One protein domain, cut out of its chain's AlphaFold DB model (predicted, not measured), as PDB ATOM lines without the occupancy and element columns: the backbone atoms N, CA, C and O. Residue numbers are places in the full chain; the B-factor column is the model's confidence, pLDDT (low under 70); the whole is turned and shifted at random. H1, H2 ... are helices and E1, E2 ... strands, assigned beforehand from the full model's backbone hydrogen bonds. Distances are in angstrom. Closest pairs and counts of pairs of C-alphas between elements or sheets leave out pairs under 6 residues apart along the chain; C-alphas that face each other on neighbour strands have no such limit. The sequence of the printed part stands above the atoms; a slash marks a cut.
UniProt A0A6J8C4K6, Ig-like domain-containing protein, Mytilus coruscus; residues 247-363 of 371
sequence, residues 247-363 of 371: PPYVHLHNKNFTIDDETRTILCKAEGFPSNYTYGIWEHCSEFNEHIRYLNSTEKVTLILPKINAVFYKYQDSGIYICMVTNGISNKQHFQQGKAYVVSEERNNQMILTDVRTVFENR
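AT A GLANCE: This is residues 247 to 363 of the 371 residues of the protein "Ig-like domain-containing protein" of Mytilus coruscus (UniProt A0A6J8C4K6). Two sheets stand face to face as a sandwich, one of three strands, E1, E2 and E5, and one of five, E4, E3, E6, E7 and E8, with the short helix H1 by E7 at the end of the printed part. Two long loops, residues 307 to 319 and 327 to 338, reach toward opposite ends of the longest axis. The printed part has 117 residues, with eight named strands and one named helix in the order E1 E2 E3 E4 E5 E6 E7 E8 H1. Both sheets, E1 - E2 - E5 and E4 - E3 - E6 - E7 - E8, are antiparallel, and the class is mostly strand. The whole is compact, with a radius of gyration of the C-alphas of 14.4 A and spans of 44 by 32 by 22 A.

HOW THE PARTS SIT: E1, residues 247 to 253, and E2, residues 263 to 273, form a hairpin; N 251 and O 269 are 2.8 A apart, within hydrogen-bond range. E5, residues 302 to 306, is the other neighbour of E2, with N 305 and O 264 at 2.8 A. The pairing is staggered: E2 pairs with E5 over residues 263 to 267 and with E1 over 267 to 271. In the other sheet, E3, residues 282 to 285, and E4, residues 291 to 295, form a hairpin, with N 284 and O 293 at 2.8 A. E6, residues 320 to 326, is antiparallel to E3, with N 285 and O 320 at 2.8 A. E6, E7, residues 339 to 347, and E8, residues 350 to 355, form a meander, each strand the antiparallel neighbour of the one before; N 321 and O 342 are 2.9 A apart, N 347 and O 350 2.8 A. This sheet is strongly twisted. The parts of the two sheets that face each other are 8.3 A centre to centre, with their best planes 12 degrees apart, and the closest C-alphas of E1 and E7 are those of Val 250 and Ala 340, at 5.7 A. H1, residues 356 to 361, is on the five-strand sheet at a height of 6.4 A, over none of its strands; every O i to N i+4 pair in it is within hydrogen-bond range.

IN THESE COORDINATES: E1 begins at C-alpha 247 (131.788, 138.127, 200.450) and is 19.2 A long. E2, the longest strand, measures 32.5 A, E6 19.5 A and E7 25.3 A. H1 ends at C-alpha 361 (135.566, 122.061, 216.841).

THE WHOLE: The two C-alphas farthest apart, those of Pro 274 and Val 311, are 45.3 A apart. The printed part has no cut. The links E5 to E6 and E6 to E7 are long. The mean pLDDT of the printed part is 76.8; residues 309 to 316, 330 to 338 and 345 to 363 are under 70.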
ATOM      1  N   PRO A 247     131.256 139.271 201.179       88.56
ATOM      2  CA  PRO A 247     131.788 138.127 200.450       88.56
ATOM      3  C   PRO A 247     130.856 136.908 200.573       88.56
ATOM      4  O   PRO A 247     130.075 136.818 201.520       88.56
ATOM      5  N   PRO A 248     130.940 135.941 199.644       89.56
ATOM      6  CA  PRO A 248     130.079 134.771 199.685       89.56
ATOM      7  C   PRO A 248     130.425 133.840 200.851       89.56
ATOM      8  O   PRO A 248     131.582 133.463 201.042       89.56
ATOM      9  N   TYR A 249     129.405 133.384 201.567       86.44
ATOM     10  CA  TYR A 249     129.447 132.196 202.408       86.44
ATOM     11  C   TYR A 249     129.229 130.956 201.545       86.44
ATOM     12  O   TYR A 249     128.366 130.934 200.669       86.44
ATOM     13  N   VAL A 250     130.026 129.913 201.775       86.12
ATOM     14  CA  VAL A 250     129.951 128.678 200.989       86.12
ATOM     15  C   VAL A 250     129.324 127.564 201.796       86.12
ATOM     16  O   VAL A 250     129.774 127.235 202.892       86.12
ATOM     17  N   HIS A 251     128.328 126.937 201.189       86.69
ATOM     18  CA  HIS A 251     127.642 125.764 201.683       86.69
ATOM     19  C   HIS A 251     127.908 124.607 200.731       86.69
ATOM     20  O   HIS A 251     127.532 124.624 199.558       86.69
ATOM     21  N   LEU A 252     128.578 123.585 201.249       87.44
ATOM     22  CA  LEU A 252     128.749 122.331 200.531       87.44
ATOM     23  C   LEU A 252     127.541 121.429 200.819       87.44
ATOM     24  O   LEU A 252     127.144 121.267 201.974       87.44
ATOM     25  N   HIS A 253     126.972 120.830 199.782       87.62
ATOM     26  CA  HIS A 253     125.883 119.858 199.866       87.62
ATOM     27  C   HIS A 253     126.348 118.496 199.345       87.62
ATOM     28  O   HIS A 253     127.354 118.416 198.640       87.62
ATOM     29  N   ASN A 254     125.600 117.440 199.685       85.81
ATOM     30  CA  ASN A 254     125.893 116.056 199.302       85.81
ATOM     31  C   ASN A 254     127.296 115.620 199.760       85.81
ATOM     32  O   ASN A 254     128.154 115.319 198.948       85.81
ATOM     33  N   LYS A 255     127.562 115.648 201.070       76.69
ATOM     34  CA  LYS A 255     128.877 115.270 201.633       76.69
ATOM     35  C   LYS A 255     128.923 113.828 202.164       76.69
ATOM     36  O   LYS A 255     129.977 113.318 202.522       76.69
ATOM     37  N   ASN A 256     127.778 113.162 202.236       76.31
ATOM     38  CA  ASN A 256     127.697 111.808 202.768       76.31
ATOM     39  C   ASN A 256     127.734 110.824 201.607       76.31
ATOM     40  O   ASN A 256     126.850 110.866 200.754       76.31
ATOM     41  N   PHE A 257     128.742 109.957 201.604       75.81
ATOM     42  CA  PHE A 257     128.943 108.946 200.577       75.81
ATOM     43  C   PHE A 257     129.233 107.587 201.206       75.81
ATOM     44  O   PHE A 257     129.609 107.484 202.372       75.81
ATOM     45  N   THR A 258     129.057 106.536 200.420       73.38
ATOM     46  CA  THR A 258     129.390 105.162 200.786       73.38
ATOM     47  C   THR A 258     130.434 104.588 199.829       73.38
ATOM     48  O   THR A 258     130.637 105.099 198.728       73.38
ATOM     49  N   ILE A 259     131.111 103.510 200.241       71.81
ATOM     50  CA  ILE A 259     132.058 102.776 199.382       71.81
ATOM     51  C   ILE A 259     131.402 102.223 198.110       71.81
ATOM     52  O   ILE A 259     132.073 102.037 197.092       71.81
ATOM     53  N   ASP A 260     130.092 101.993 198.163       75.94
ATOM     54  CA  ASP A 260     129.326 101.404 197.075       75.94
ATOM     55  C   ASP A 260     128.912 102.432 196.015       75.94
ATOM     56  O   ASP A 260     128.624 102.039 194.880       75.94
ATOM     57  N   ASP A 261     128.962 103.728 196.344       81.31
ATOM     58  CA  ASP A 261     128.561 104.813 195.449       81.31
ATOM     59  C   ASP A 261     129.424 104.819 194.181       81.31
ATOM     60  O   ASP A 261     130.640 105.027 194.218       81.31
ATOM     61  N   GLU A 262     128.784 104.622 193.026       83.94
ATOM     62  CA  GLU A 262     129.469 104.610 191.728       83.94
ATOM     63  C   GLU A 262     130.071 105.969 191.362       83.94
ATOM     64  O   GLU A 262     131.086 106.056 190.671       83.94
ATOM     65  N   THR A 263     129.457 107.042 191.851       83.94
ATOM     66  CA  THR A 263     129.922 108.414 191.665       83.94
ATOM     67  C   THR A 263     129.555 109.237 192.882       83.94
ATOM     68  O   THR A 263     128.424 109.159 193.364       83.94
ATOM     69  N   ARG A 264     130.480 110.075 193.340       84.75
ATOM     70  CA  ARG A 264     130.281 110.963 194.487       84.75
ATOM     71  C   ARG A 264     130.252 112.398 193.992       84.75
ATOM     72  O   ARG A 264     131.189 112.837 193.328       84.75
ATOM     73  N   THR A 265     129.175 113.120 194.276       88.06
ATOM     74  CA  THR A 265     128.948 114.466 193.734       88.06
ATOM     75  C   THR A 265     128.787 115.483 194.847       88.06
ATOM     76  O   THR A 265     127.831 115.422 195.609       88.06
ATOM     77  N   ILE A 266     129.716 116.429 194.941       88.88
ATOM     78  CA  ILE A 266     129.705 117.471 195.971       88.88
ATOM     79  C   ILE A 266     129.310 118.777 195.302       88.88
ATOM     80  O   ILE A 266     129.962 119.223 194.358       88.88
ATOM     81  N   LEU A 267     128.243 119.398 195.799       91.69
ATOM     82  CA  LEU A 267     127.738 120.658 195.262       91.69
ATOM     83  C   LEU A 267     128.231 121.827 196.113       91.69
ATOM     84  O   LEU A 267     127.988 121.849 197.319       91.69
ATOM     85  N   CYS A 268     128.859 122.820 195.481       91.44
ATOM     86  CA  CYS A 268     129.292 124.048 196.138       91.44
ATOM     87  C   CYS A 268     128.342 125.217 195.868       91.44
ATOM     88  O   CYS A 268     128.330 125.806 194.787       91.44
ATOM     89  N   LYS A 269     127.546 125.587 196.873       92.06
ATOM     90  CA  LYS A 269     126.598 126.699 196.796       92.06
ATOM     91  C   LYS A 269     127.147 127.925 197.522       92.06
ATOM     92  O   LYS A 269     127.589 127.816 198.659       92.06
ATOM     93  N   ALA A 270     127.097 129.078 196.868       90.75
ATOM     94  CA  ALA A 270     127.538 130.352 197.423       90.75
ATOM     95  C   ALA A 270     126.343 131.246 197.788       90.75
ATOM     96  O   ALA A 270     125.342 131.276 197.068       90.75
ATOM     97  N   GLU A 271     126.468 131.990 198.884       90.31
ATOM     98  CA  GLU A 271     125.506 132.992 199.339       90.31
ATOM     99  C   GLU A 271     126.232 134.277 199.740       90.31
ATOM    100  O   GLU A 271     126.959 134.316 200.723       90.31
ATOM    101  N   GLY A 272     126.041 135.340 198.971       89.69
ATOM    102  CA  GLY A 272     126.672 136.634 199.164       89.69
ATOM    103  C   GLY A 272     125.969 137.710 198.353       89.69
ATOM    104  O   GLY A 272     125.146 137.414 197.481       89.69
ATOM    105  N   PHE A 273     126.326 138.967 198.605       90.88
ATOM    106  CA  PHE A 273     125.872 140.083 197.785       90.88
ATOM    107  C   PHE A 273     127.062 140.945 197.327       90.88
ATOM    108  O   PHE A 273     127.843 141.387 198.172       90.88
ATOM    109  N   PRO A 274     127.209 141.213 196.015       92.12
ATOM    110  CA  PRO A 274     126.284 140.844 194.938       92.12
ATOM    111  C   PRO A 274     126.255 139.330 194.651       92.12
ATOM    112  O   PRO A 274     127.175 138.598 195.016       92.12
ATOM    113  N   SER A 275     125.169 138.847 194.041       91.69
ATOM    114  CA  SER A 275     124.893 137.415 193.825       91.69
ATOM    115  C   SER A 275     125.501 136.848 192.531       91.69
ATOM    116  O   SER A 275     124.990 135.889 191.951       91.69
ATOM    117  N   ASN A 276     126.590 137.448 192.049       92.38
ATOM    118  CA  ASN A 276     127.305 137.069 190.833       92.38
ATOM    119  C   ASN A 276     128.602 136.318 191.170       92.38
ATOM    120  O   ASN A 276     129.652 136.905 191.411       92.38
ATOM    121  N   TYR A 277     128.540 134.993 191.165       91.88
ATOM    122  CA  TYR A 277     129.648 134.172 191.633       91.88
ATOM    123  C   TYR A 277     130.584 133.726 190.510       91.88
ATOM    124  O   TYR A 277     130.152 133.267 189.456       91.88
ATOM    125  N   THR A 278     131.884 133.796 190.780       91.75
ATOM    126  CA  THR A 278     132.944 133.175 189.987       91.75
ATOM    127  C   THR A 278     133.578 132.068 190.816       91.75
ATOM    128  O   THR A 278     134.138 132.330 191.879       91.75
ATOM    129  N   TYR A 279     133.481 130.831 190.332       91.38
ATOM    130  CA  TYR A 279     134.019 129.652 191.004       91.38
ATOM    131  C   TYR A 279     135.451 129.347 190.548       91.38
ATOM    132  O   TYR A 279     135.772 129.375 189.352       91.38
ATOM    133  N   GLY A 280     136.310 129.050 191.521       89.00
ATOM    134  CA  GLY A 280     137.666 128.554 191.322       89.00
ATOM    135  C   GLY A 280     137.688 127.082 190.912       89.00
ATOM    136  O   GLY A 280     136.676 126.387 190.952       89.00
ATOM    137  N   ILE A 281     138.855 126.604 190.485       89.88
ATOM    138  CA  ILE A 281     139.059 125.171 190.244       89.88
ATOM    139  C   ILE A 281     139.067 124.471 191.605       89.88
ATOM    140  O   ILE A 281     139.621 125.001 192.566       89.88
ATOM    141  N   TRP A 282     138.440 123.300 191.689       91.75
ATOM    142  CA  TRP A 282     138.475 122.492 192.900       91.75
ATOM    143  C   TRP A 282     139.882 121.969 193.164       91.75
ATOM    144  O   TRP A 282     140.536 121.443 192.260       91.75
ATOM    145  N   GLU A 283     140.308 122.061 194.415       89.75
ATOM    146  CA  GLU A 283     141.623 121.610 194.858       89.75
ATOM    147  C   GLU A 283     141.479 120.471 195.863       89.75
ATOM    148  O   GLU A 283     140.552 120.447 196.675       89.75
ATOM    149  N   HIS A 284     142.399 119.518 195.787       87.19
ATOM    150  CA  HIS A 284     142.613 118.496 196.795       87.19
ATOM    151  C   HIS A 284     143.947 118.776 197.472       87.19
ATOM    152  O   HIS A 284     144.978 118.818 196.797       87.19
ATOM    153  N   CYS A 285     143.925 118.937 198.786       85.25
ATOM    154  CA  CYS A 285     145.092 119.201 199.611       85.25
ATOM    155  C   CYS A 285     145.267 118.102 200.657       85.25
ATOM    156  O   CYS A 285     144.318 117.400 201.001       85.25
ATOM    157  N   SER A 286     146.475 117.958 201.190       83.12
ATOM    158  CA  SER A 286     146.726 117.098 202.343       83.12
ATOM    159  C   SER A 286     146.078 117.681 203.606       83.12
ATOM    160  O   SER A 286     145.640 118.832 203.632       83.12
ATOM    161  N   GLU A 287     146.050 116.903 204.688       78.50
ATOM    162  CA  GLU A 287     145.615 117.393 206.008       78.50
ATOM    163  C   GLU A 287     146.492 118.547 206.537       78.50
ATOM    164  O   GLU A 287     146.054 119.312 207.392       78.50
ATOM    165  N   PHE A 288     147.702 118.707 205.988       79.06
ATOM    166  CA  PHE A 288     148.639 119.792 206.287       79.06
ATOM    167  C   PHE A 288     148.519 120.977 205.312       79.06
ATOM    168  O   PHE A 288     149.409 121.819 205.260       79.06
ATOM    169  N   ASN A 289     147.425 121.051 204.542       75.19
ATOM    170  CA  ASN A 289     147.142 122.103 203.559       75.19
ATOM    171  C   ASN A 289     148.135 122.165 202.378       75.19
ATOM    172  O   ASN A 289     148.225 123.177 201.685       75.19
ATOM    173  N   GLU A 290     148.863 121.080 202.106       83.31
ATOM    174  CA  GLU A 290     149.735 120.994 200.932       83.31
ATOM    175  C   GLU A 290     148.910 120.613 199.702       83.31
ATOM    176  O   GLU A 290     148.203 119.605 199.717       83.31
ATOM    177  N   HIS A 291     148.998 121.391 198.623       86.81
ATOM    178  CA  HIS A 291     148.253 121.113 197.396       86.81
ATOM    179  C   HIS A 291     148.700 119.789 196.749       86.81
ATOM    180  O   HIS A 291     149.857 119.633 196.358       86.81
ATOM    181  N   ILE A 292     147.760 118.857 196.572       87.88
ATOM    182  CA  ILE A 292     147.990 117.543 195.956       87.88
ATOM    183  C   ILE A 292     147.654 117.592 194.463       87.88
ATOM    184  O   ILE A 292     148.470 117.201 193.628       87.88
ATOM    185  N   ARG A 293     146.435 118.020 194.109       89.44
ATOM    186  CA  ARG A 293     145.951 118.028 192.717       89.44
ATOM    187  C   ARG A 293     144.736 118.932 192.523       89.44
ATOM    188  O   ARG A 293     143.916 119.081 193.425       89.44
ATOM    189  N   TYR A 294     144.560 119.398 191.291       90.88
ATOM    190  CA  TYR A 294     143.292 119.957 190.823       90.88
ATOM    191  C   TYR A 294     142.300 118.846 190.477       90.88
ATOM    192  O   TYR A 294     142.690 117.761 190.036       90.88
ATOM    193  N   LEU A 295     141.012 119.123 190.662       89.19
ATOM    194  CA  LEU A 295     139.943 118.151 190.474       89.19
ATOM    195  C   LEU A 295     139.013 118.530 189.324       89.19
ATOM    196  O   LEU A 295     138.682 119.699 189.099       89.19
ATOM    197  N   ASN A 296     138.532 117.500 188.630       82.12
ATOM    198  CA  ASN A 296     137.530 117.656 187.588       82.12
ATOM    199  C   ASN A 296     136.184 118.047 188.203       82.12
ATOM    200  O   ASN A 296     135.712 117.444 189.165       82.12
ATOM    201  N   SER A 297     135.550 119.053 187.615       85.88
ATOM    202  CA  SER A 297     134.276 119.582 188.089       85.88
ATOM    203  C   SER A 297     133.405 120.012 186.916       85.88
ATOM    204  O   SER A 297     133.898 120.449 185.876       85.88
ATOM    205  N   THR A 298     132.094 119.886 187.094       86.25
ATOM    206  CA  THR A 298     131.111 120.402 186.138       86.25
ATOM    207  C   THR A 298     130.857 121.862 186.469       86.25
ATOM    208  O   THR A 298     130.497 122.182 187.603       86.25
ATOM    209  N   GLU A 299     131.121 122.744 185.502       85.12
ATOM    210  CA  GLU A 299     131.005 124.207 185.642       85.12
ATOM    211  C   GLU A 299     131.776 124.797 186.838       85.12
ATOM    212  O   GLU A 299     131.527 125.929 187.239       85.12
ATOM    213  N   LYS A 300     132.719 124.043 187.424       86.81
ATOM    214  CA  LYS A 300     133.429 124.372 188.676       86.81
ATOM    215  C   LYS A 300     132.555 124.431 189.939       86.81
ATOM    216  O   LYS A 300     133.087 124.515 191.040       86.81
ATOM    217  N   VAL A 301     131.236 124.298 189.811       91.00
ATOM    218  CA  VAL A 301     130.280 124.305 190.931       91.00
ATOM    219  C   VAL A 301     130.173 122.922 191.578       91.00
ATOM    220  O   VAL A 301     130.148 122.803 192.804       91.00
ATOM    221  N   THR A 302     130.141 121.872 190.755       91.69
ATOM    222  CA  THR A 302     129.939 120.493 191.215       91.69
ATOM    223  C   THR A 302     131.206 119.680 191.023       91.69
ATOM    224  O   THR A 302     131.648 119.459 189.892       91.69
ATOM    225  N   LEU A 303     131.776 119.202 192.124       90.94
ATOM    226  CA  LEU A 303     132.885 118.258 192.116       90.94
ATOM    227  C   LEU A 303     132.344 116.839 191.935       90.94
ATOM    228  O   LEU A 303     131.446 116.417 192.662       90.94
ATOM    229  N   ILE A 304     132.905 116.108 190.973       88.69
ATOM    230  CA  ILE A 304     132.559 114.712 190.705       88.69
ATOM    231  C   ILE A 304     133.789 113.862 190.992       88.69
ATOM    232  O   ILE A 304     134.801 113.961 190.298       88.69
ATOM    233  N   LEU A 305     133.692 113.019 192.013       86.06
ATOM    234  CA  LEU A 305     134.710 112.036 192.352       86.06
ATOM    235  C   LEU A 305     134.256 110.649 191.877       86.06
ATOM    236  O   LEU A 305     133.074 110.307 192.004       86.06
ATOM    237  N   PRO A 306     135.173 109.836 191.331       83.69
ATOM    238  CA  PRO A 306     134.844 108.500 190.851       83.69
ATOM    239  C   PRO A 306     134.454 107.565 192.003       83.69
ATOM    240  O   PRO A 306     134.719 107.865 193.181       83.69
ATOM    241  N   LYS A 307     133.878 106.405 191.638       80.38
ATOM    242  CA  LYS A 307     133.721 105.267 192.546       80.38
ATOM    243  C   LYS A 307     135.032 105.016 193.248       80.38
ATOM    244  O   LYS A 307     136.111 105.035 192.649       80.38
ATOM    245  N   ILE A 308     134.921 104.755 194.526       74.19
ATOM    246  CA  ILE A 308     136.095 104.594 195.333       74.19
ATOM    247  C   ILE A 308     136.650 103.171 195.159       74.19
ATOM    248  O   ILE A 308     135.934 102.178 195.305       74.19
ATOM    249  N   ASN A 309     137.932 103.059 194.821       68.88
ATOM    250  CA  ASN A 309     138.559 101.775 194.519       68.88
ATOM    251  C   ASN A 309     139.231 101.175 195.760       68.88
ATOM    252  O   ASN A 309     140.323 101.626 196.118       68.88
ATOM    253  N   ALA A 310     138.603 100.144 196.360       59.88
ATOM    254  CA  ALA A 310     138.977  99.442 197.609       59.88
ATOM    255  C   ALA A 310     140.480  99.125 197.771       59.88
ATOM    256  O   ALA A 310     140.973  99.036 198.891       59.88
ATOM    257  N   VAL A 311     141.221  98.986 196.668       59.75
ATOM    258  CA  VAL A 311     142.645  98.611 196.658       59.75
ATOM    259  C   VAL A 311     143.592  99.802 196.891       59.75
ATOM    260  O   VAL A 311     144.667  99.625 197.455       59.75
ATOM    261  N   PHE A 312     143.203 101.023 196.504       56.97
ATOM    262  CA  PHE A 312     144.068 102.221 196.533       56.97
ATOM    263  C   PHE A 312     143.567 103.323 197.483       56.97
ATOM    264  O   PHE A 312     144.114 104.425 197.517       56.97
ATOM    265  N   TYR A 313     142.540 103.007 198.272       55.88
ATOM    266  CA  TYR A 313     141.714 103.934 199.052       55.88
ATOM    267  C   TYR A 313     142.443 104.895 199.991       55.88
ATOM    268  O   TYR A 313     141.881 105.917 200.366       55.88
ATOM    269  N   LYS A 314     143.651 104.566 200.450       51.28
ATOM    270  CA  LYS A 314     144.092 105.064 201.757       51.28
ATOM    271  C   LYS A 314     144.776 106.431 201.773       51.28
ATOM    272  O   LYS A 314     144.831 107.028 202.837       51.28
ATOM    273  N   TYR A 315     145.299 106.908 200.641       58.69
ATOM    274  CA  TYR A 315     146.133 108.123 200.625       58.69
ATOM    275  C   TYR A 315     145.764 109.147 199.546       58.69
ATOM    276  O   TYR A 315     146.085 110.321 199.683       58.69
ATOM    277  N   GLN A 316     145.135 108.723 198.444       63.81
ATOM    278  CA  GLN A 316     144.930 109.608 197.287       63.81
ATOM    279  C   GLN A 316     143.669 110.463 197.379       63.81
ATOM    280  O   GLN A 316     143.644 111.550 196.805       63.81
ATOM    281  N   ASP A 317     142.643 109.965 198.068       72.81
ATOM    282  CA  ASP A 317     141.362 110.653 198.258       72.81
ATOM    283  C   ASP A 317     141.197 111.187 199.695       72.81
ATOM    284  O   ASP A 317     140.216 111.876 199.981       72.81
ATOM    285  N   SER A 318     142.138 110.868 200.593       76.06
ATOM    286  CA  SER A 318     142.222 111.423 201.944       76.06
ATOM    287  C   SER A 318     142.840 112.813 201.902       76.06
ATOM    288  O   SER A 318     143.892 113.002 201.287       76.06
ATOM    289  N   GLY A 319     142.234 113.749 202.619       80.06
ATOM    290  CA  GLY A 319     142.695 115.124 202.652       80.06
ATOM    291  C   GLY A 319     141.535 116.100 202.670       80.06
ATOM    292  O   GLY A 319     140.408 115.759 203.041       80.06
ATOM    293  N   ILE A 320     141.847 117.324 202.276       83.75
ATOM    294  CA  ILE A 320     140.970 118.478 202.321       83.75
ATOM    295  C   ILE A 320     140.589 118.861 200.894       83.75
ATOM    296  O   ILE A 320     141.447 119.164 200.068       83.75
ATOM    297  N   TYR A 321     139.293 118.886 200.604       87.38
ATOM    298  CA  TYR A 321     138.770 119.343 199.319       87.38
ATOM    299  C   TYR A 321     138.290 120.779 199.442       87.38
ATOM    300  O   TYR A 321     137.464 121.069 200.309       87.38
ATOM    301  N   ILE A 322     138.777 121.655 198.566       87.56
ATOM    302  CA  ILE A 322     138.541 123.095 198.640       87.56
ATOM    303  C   ILE A 322     137.669 123.536 197.469       87.56
ATOM    304  O   ILE A 322     138.071 123.431 196.307       87.56
ATOM    305  N   CYS A 323     136.497 124.084 197.783       88.94
ATOM    306  CA  CYS A 323     135.756 124.925 196.849       88.94
ATOM    307  C   CYS A 323     136.066 126.387 197.141       88.94
ATOM    308  O   CYS A 323     135.921 126.817 198.284       88.94
ATOM    309  N   MET A 324     136.438 127.145 196.112       87.56
ATOM    310  CA  MET A 324     136.661 128.586 196.199       87.56
ATOM    311  C   MET A 324     135.647 129.327 195.336       87.56
ATOM    312  O   MET A 324     135.421 128.951 194.185       87.56
ATOM    313  N   VAL A 325     135.068 130.401 195.860       89.50
ATOM    314  CA  VAL A 325     134.120 131.238 195.125       89.50
ATOM    315  C   VAL A 325     134.238 132.701 195.525       89.50
ATOM    316  O   VAL A 325     134.469 133.037 196.683       89.50
ATOM    317  N   THR A 326     134.045 133.591 194.556       89.19
ATOM    318  CA  THR A 326     134.101 135.038 194.760       89.19
ATOM    319  C   THR A 326     132.970 135.758 194.054       89.19
ATOM    320  O   THR A 326     132.550 135.343 192.980       89.19
ATOM    321  N   ASN A 327     132.495 136.852 194.642       91.19
ATOM    322  CA  ASN A 327     131.594 137.811 194.002       91.19
ATOM    323  C   ASN A 327     132.276 139.167 193.734       91.19
ATOM    324  O   ASN A 327     131.614 140.187 193.560       91.19
ATOM    325  N   GLY A 328     133.613 139.203 193.751       87.06
ATOM    326  CA  GLY A 328     134.390 140.434 193.589       87.06
ATOM    327  C   GLY A 328     134.491 141.298 194.852       87.06
ATOM    328  O   GLY A 328     135.204 142.301 194.831       87.06
ATOM    329  N   ILE A 329     133.846 140.913 195.960       86.12
ATOM    330  CA  ILE A 329     134.026 141.560 197.263       86.12
ATOM    331  C   ILE A 329     135.237 140.943 197.972       86.12
ATOM    332  O   ILE A 329     135.242 139.769 198.347       86.12
ATOM    333  N   SER A 330     136.283 141.748 198.157       69.62
ATOM    334  CA  SER A 330     137.517 141.350 198.842       69.62
ATOM    335  C   SER A 330     137.456 141.766 200.310       69.62
ATOM    336  O   SER A 330     137.622 142.946 200.618       69.62
ATOM    337  N   ASN A 331     137.247 140.820 201.229       62.97
ATOM    338  CA  ASN A 331     137.443 141.099 202.652       62.97
ATOM    339  C   ASN A 331     138.950 141.111 202.954       62.97
ATOM    340  O   ASN A 331     139.669 140.185 202.577       62.97
ATOM    341  N   LYS A 332     139.429 142.187 203.586       52.59
ATOM    342  CA  LYS A 332     140.853 142.395 203.856       52.59
ATOM    343  C   LYS A 332     141.392 141.568 205.020       52.59
ATOM    344  O   LYS A 332     142.609 141.496 205.110       52.59
ATOM    345  N   GLN A 333     140.574 140.926 205.863       48.59
ATOM    346  CA  GLN A 333     141.091 140.039 206.919       48.59
ATOM    347  C   GLN A 333     140.180 138.812 207.170       48.59
ATOM    348  O   GLN A 333     139.003 138.960 207.489       48.59
ATOM    349  N   HIS A 334     140.790 137.621 207.012       43.69
ATOM    350  CA  HIS A 334     140.370 136.239 207.341       43.69
ATOM    351  C   HIS A 334     139.073 135.699 206.673       43.69
ATOM    352  O   HIS A 334     137.987 135.896 207.194       43.69
ATOM    353  N   PHE A 335     139.016 134.948 205.562       46.06
ATOM    354  CA  PHE A 335     139.976 134.236 204.712       46.06
ATOM    355  C   PHE A 335     139.416 134.188 203.270       46.06
ATOM    356  O   PHE A 335     138.330 133.671 203.029       46.06
ATOM    357  N   GLN A 336     140.182 134.738 202.322       55.81
ATOM    358  CA  GLN A 336     140.346 134.319 200.916       55.81
ATOM    359  C   GLN A 336     139.131 134.151 199.957       55.81
ATOM    360  O   GLN A 336     139.280 133.443 198.964       55.81
ATOM    361  N   GLN A 337     138.010 134.871 200.147       65.44
ATOM    362  CA  GLN A 337     136.755 134.734 199.357       65.44
ATOM    363  C   GLN A 337     136.112 133.362 199.603       65.44
ATOM    364  O   GLN A 337     136.833 132.408 199.838       65.44
ATOM    365  N   GLY A 338     134.781 133.254 199.636       69.12
ATOM    366  CA  GLY A 338     134.059 132.055 200.081       69.12
ATOM    367  C   GLY A 338     134.788 130.729 199.835       69.12
ATOM    368  O   GLY A 338     134.876 130.259 198.701       69.12
ATOM    369  N   LYS A 339     135.329 130.134 200.904       73.44
ATOM    370  CA  LYS A 339     135.957 128.812 200.864       73.44
ATOM    371  C   LYS A 339     135.183 127.843 201.726       73.44
ATOM    372  O   LYS A 339     134.769 128.177 202.838       73.44
ATOM    373  N   ALA A 340     135.027 126.630 201.227       76.69
ATOM    374  CA  ALA A 340     134.573 125.518 202.037       76.69
ATOM    375  C   ALA A 340     135.504 124.332 201.868       76.69
ATOM    376  O   ALA A 340     135.958 124.031 200.763       76.69
ATOM    377  N   TYR A 341     135.743 123.675 202.996       76.69
ATOM    378  CA  TYR A 341     136.671 122.577 203.131       76.69
ATOM    379  C   TYR A 341     135.898 121.352 203.612       76.69
ATOM    380  O   TYR A 341     135.138 121.436 204.583       76.69
ATOM    381  N   VAL A 342     136.090 120.215 202.953       74.19
ATOM    382  CA  VAL A 342     135.599 118.926 203.458       74.19
ATOM    383  C   VAL A 342     136.741 117.948 203.619       74.19
ATOM    384  O   VAL A 342     137.611 117.868 202.755       74.19
ATOM    385  N   VAL A 343     136.723 117.230 204.738       71.94
ATOM    386  CA  VAL A 343     137.701 116.199 205.082       71.94
ATOM    387  C   VAL A 343     137.081 114.842 204.844       71.94
ATOM    388  O   VAL A 343     135.954 114.597 205.262       71.94
ATOM    389  N   SER A 344     137.830 113.962 204.194       72.62
ATOM    390  CA  SER A 344     137.449 112.561 204.039       72.62
ATOM    391  C   SER A 344     137.930 111.742 205.234       72.62
ATOM    392  O   SER A 344     139.130 111.532 205.379       72.62
ATOM    393  N   GLU A 345     137.006 111.274 206.080       67.06
ATOM    394  CA  GLU A 345     137.294 110.346 207.184       67.06
ATOM    395  C   GLU A 345     136.696 108.958 206.910       67.06
ATOM    396  O   GLU A 345     135.559 108.833 206.454       67.06
ATOM    397  N   GLU A 346     137.426 107.897 207.253       65.75
ATOM    398  CA  GLU A 346     136.905 106.527 207.251       65.75
ATOM    399  C   GLU A 346     136.248 106.205 208.607       65.75
ATOM    400  O   GLU A 346     136.887 106.289 209.657       65.75
ATOM    401  N   ARG A 347     134.972 105.803 208.604       65.12
ATOM    402  CA  ARG A 347     134.272 105.246 209.774       65.12
ATOM    403  C   ARG A 347     133.507 103.994 209.372       65.12
ATOM    404  O   ARG A 347     132.669 104.055 208.484       65.12
ATOM    405  N   ASN A 348     133.744 102.869 210.050       63.06
ATOM    406  CA  ASN A 348     133.025 101.606 209.816       63.06
ATOM    407  C   ASN A 348     132.982 101.181 208.326       63.06
ATOM    408  O   ASN A 348     131.914 100.842 207.820       63.06
ATOM    409  N   ASN A 349     134.116 101.231 207.612       59.00
ATOM    410  CA  ASN A 349     134.220 100.994 206.158       59.00
ATOM    411  C   ASN A 349     133.385 101.948 205.269       59.00
ATOM    412  O   ASN A 349     133.152 101.661 204.095       59.00
ATOM    413  N   GLN A 350     132.933 103.089 205.793       59.91
ATOM    414  CA  GLN A 350     132.313 104.170 205.026       59.91
ATOM    415  C   GLN A 350     133.256 105.374 204.992       59.91
ATOM    416  O   GLN A 350     133.816 105.744 206.024       59.91
ATOM    417  N   MET A 351     133.421 106.008 203.826       63.59
ATOM    418  CA  MET A 351     134.067 107.321 203.754       63.59
ATOM    419  C   MET A 351     133.029 108.420 203.906       63.59
ATOM    420  O   MET A 351     132.157 108.593 203.060       63.59
ATOM    421  N   ILE A 352     133.167 109.192 204.971       66.75
ATOM    422  CA  ILE A 352     132.306 110.324 205.270       66.75
ATOM    423  C   ILE A 352     133.097 111.584 204.940       66.75
ATOM    424  O   ILE A 352     134.169 111.792 205.507       66.75
ATOM    425  N   LEU A 353     132.569 112.436 204.055       69.12
ATOM    426  CA  LEU A 353     133.112 113.782 203.919       69.12
ATOM    427  C   LEU A 353     132.443 114.679 204.956       69.12
ATOM    428  O   LEU A 353     131.248 114.970 204.894       69.12
ATOM    429  N   THR A 354     133.214 115.113 205.938       66.56
ATOM    430  CA  THR A 354     132.758 116.001 207.006       66.56
ATOM    431  C   THR A 354     133.214 117.424 206.732       66.56
ATOM    432  O   THR A 354     134.264 117.667 206.140       66.56
ATOM    433  N   ASP A 355     132.401 118.404 207.127       64.94
ATOM    434  CA  ASP A 355     132.825 119.802 207.063       64.94
ATOM    435  C   ASP A 355     133.988 120.019 208.033       64.94
ATOM    436  O   ASP A 355     133.882 119.652 209.207       64.94
ATOM    437  N   VAL A 356     135.070 120.643 207.574       63.88
ATOM    438  CA  VAL A 356     136.239 120.952 208.411       63.88
ATOM    439  C   VAL A 356     135.836 121.648 209.709       63.88
ATOM    440  O   VAL A 356     136.335 121.273 210.766       63.88
ATOM    441  N   ARG A 357     134.867 122.576 209.693       58.75
ATOM    442  CA  ARG A 357     134.443 123.276 210.924       58.75
ATOM    443  C   ARG A 357     133.984 122.298 212.010       58.75
ATOM    444  O   ARG A 357     134.379 122.427 213.161       58.75
ATOM    445  N   THR A 358     133.265 121.247 211.615       50.88
ATOM    446  CA  THR A 358     132.787 120.201 212.534       50.88
ATOM    447  C   THR A 358     133.887 119.248 213.011       50.88
ATOM    448  O   THR A 358     133.756 118.644 214.071       50.88
ATOM    449  N   VAL A 359     134.987 119.097 212.268       51.34
ATOM    450  CA  VAL A 359     136.115 118.234 212.663       51.34
ATOM    451  C   VAL A 359     137.046 118.961 213.635       51.34
ATOM    452  O   VAL A 359     137.491 118.370 214.617       51.34
ATOM    453  N   PHE A 360     137.306 120.250 213.407       49.22
ATOM    454  CA  PHE A 360     138.230 121.044 214.221       49.22
ATOM    455  C   PHE A 360     137.609 121.534 215.540       49.22
ATOM    456  O   PHE A 360     138.307 121.533 216.554       49.22
ATOM    457  N   GLU A 361     136.300 121.826 215.580       44.00
ATOM    458  CA  GLU A 361     135.566 122.061 216.841       44.00
ATOM    459  C   GLU A 361     135.621 120.840 217.772       44.00
ATOM    460  O   GLU A 361     135.747 120.980 218.985       44.00
ATOM    461  N   ASN A 362     135.622 119.628 217.207       39.97
ATOM    462  CA  ASN A 362     135.729 118.385 217.971       39.97
ATOM    463  C   ASN A 362     137.170 118.032 218.388       39.97
ATOM    464  O   ASN A 362     137.356 117.170 219.248       39.97
ATOM    465  N   ARG A 363     138.193 118.661 217.791       43.53
ATOM    466  CA  ARG A 363     139.614 118.358 218.050       43.53
ATOM    467  C   ARG A 363     140.375 119.456 218.809       43.53
ATOM    468  O   ARG A 363     141.542 119.233 219.111       43.53
TER     469      ARG A 363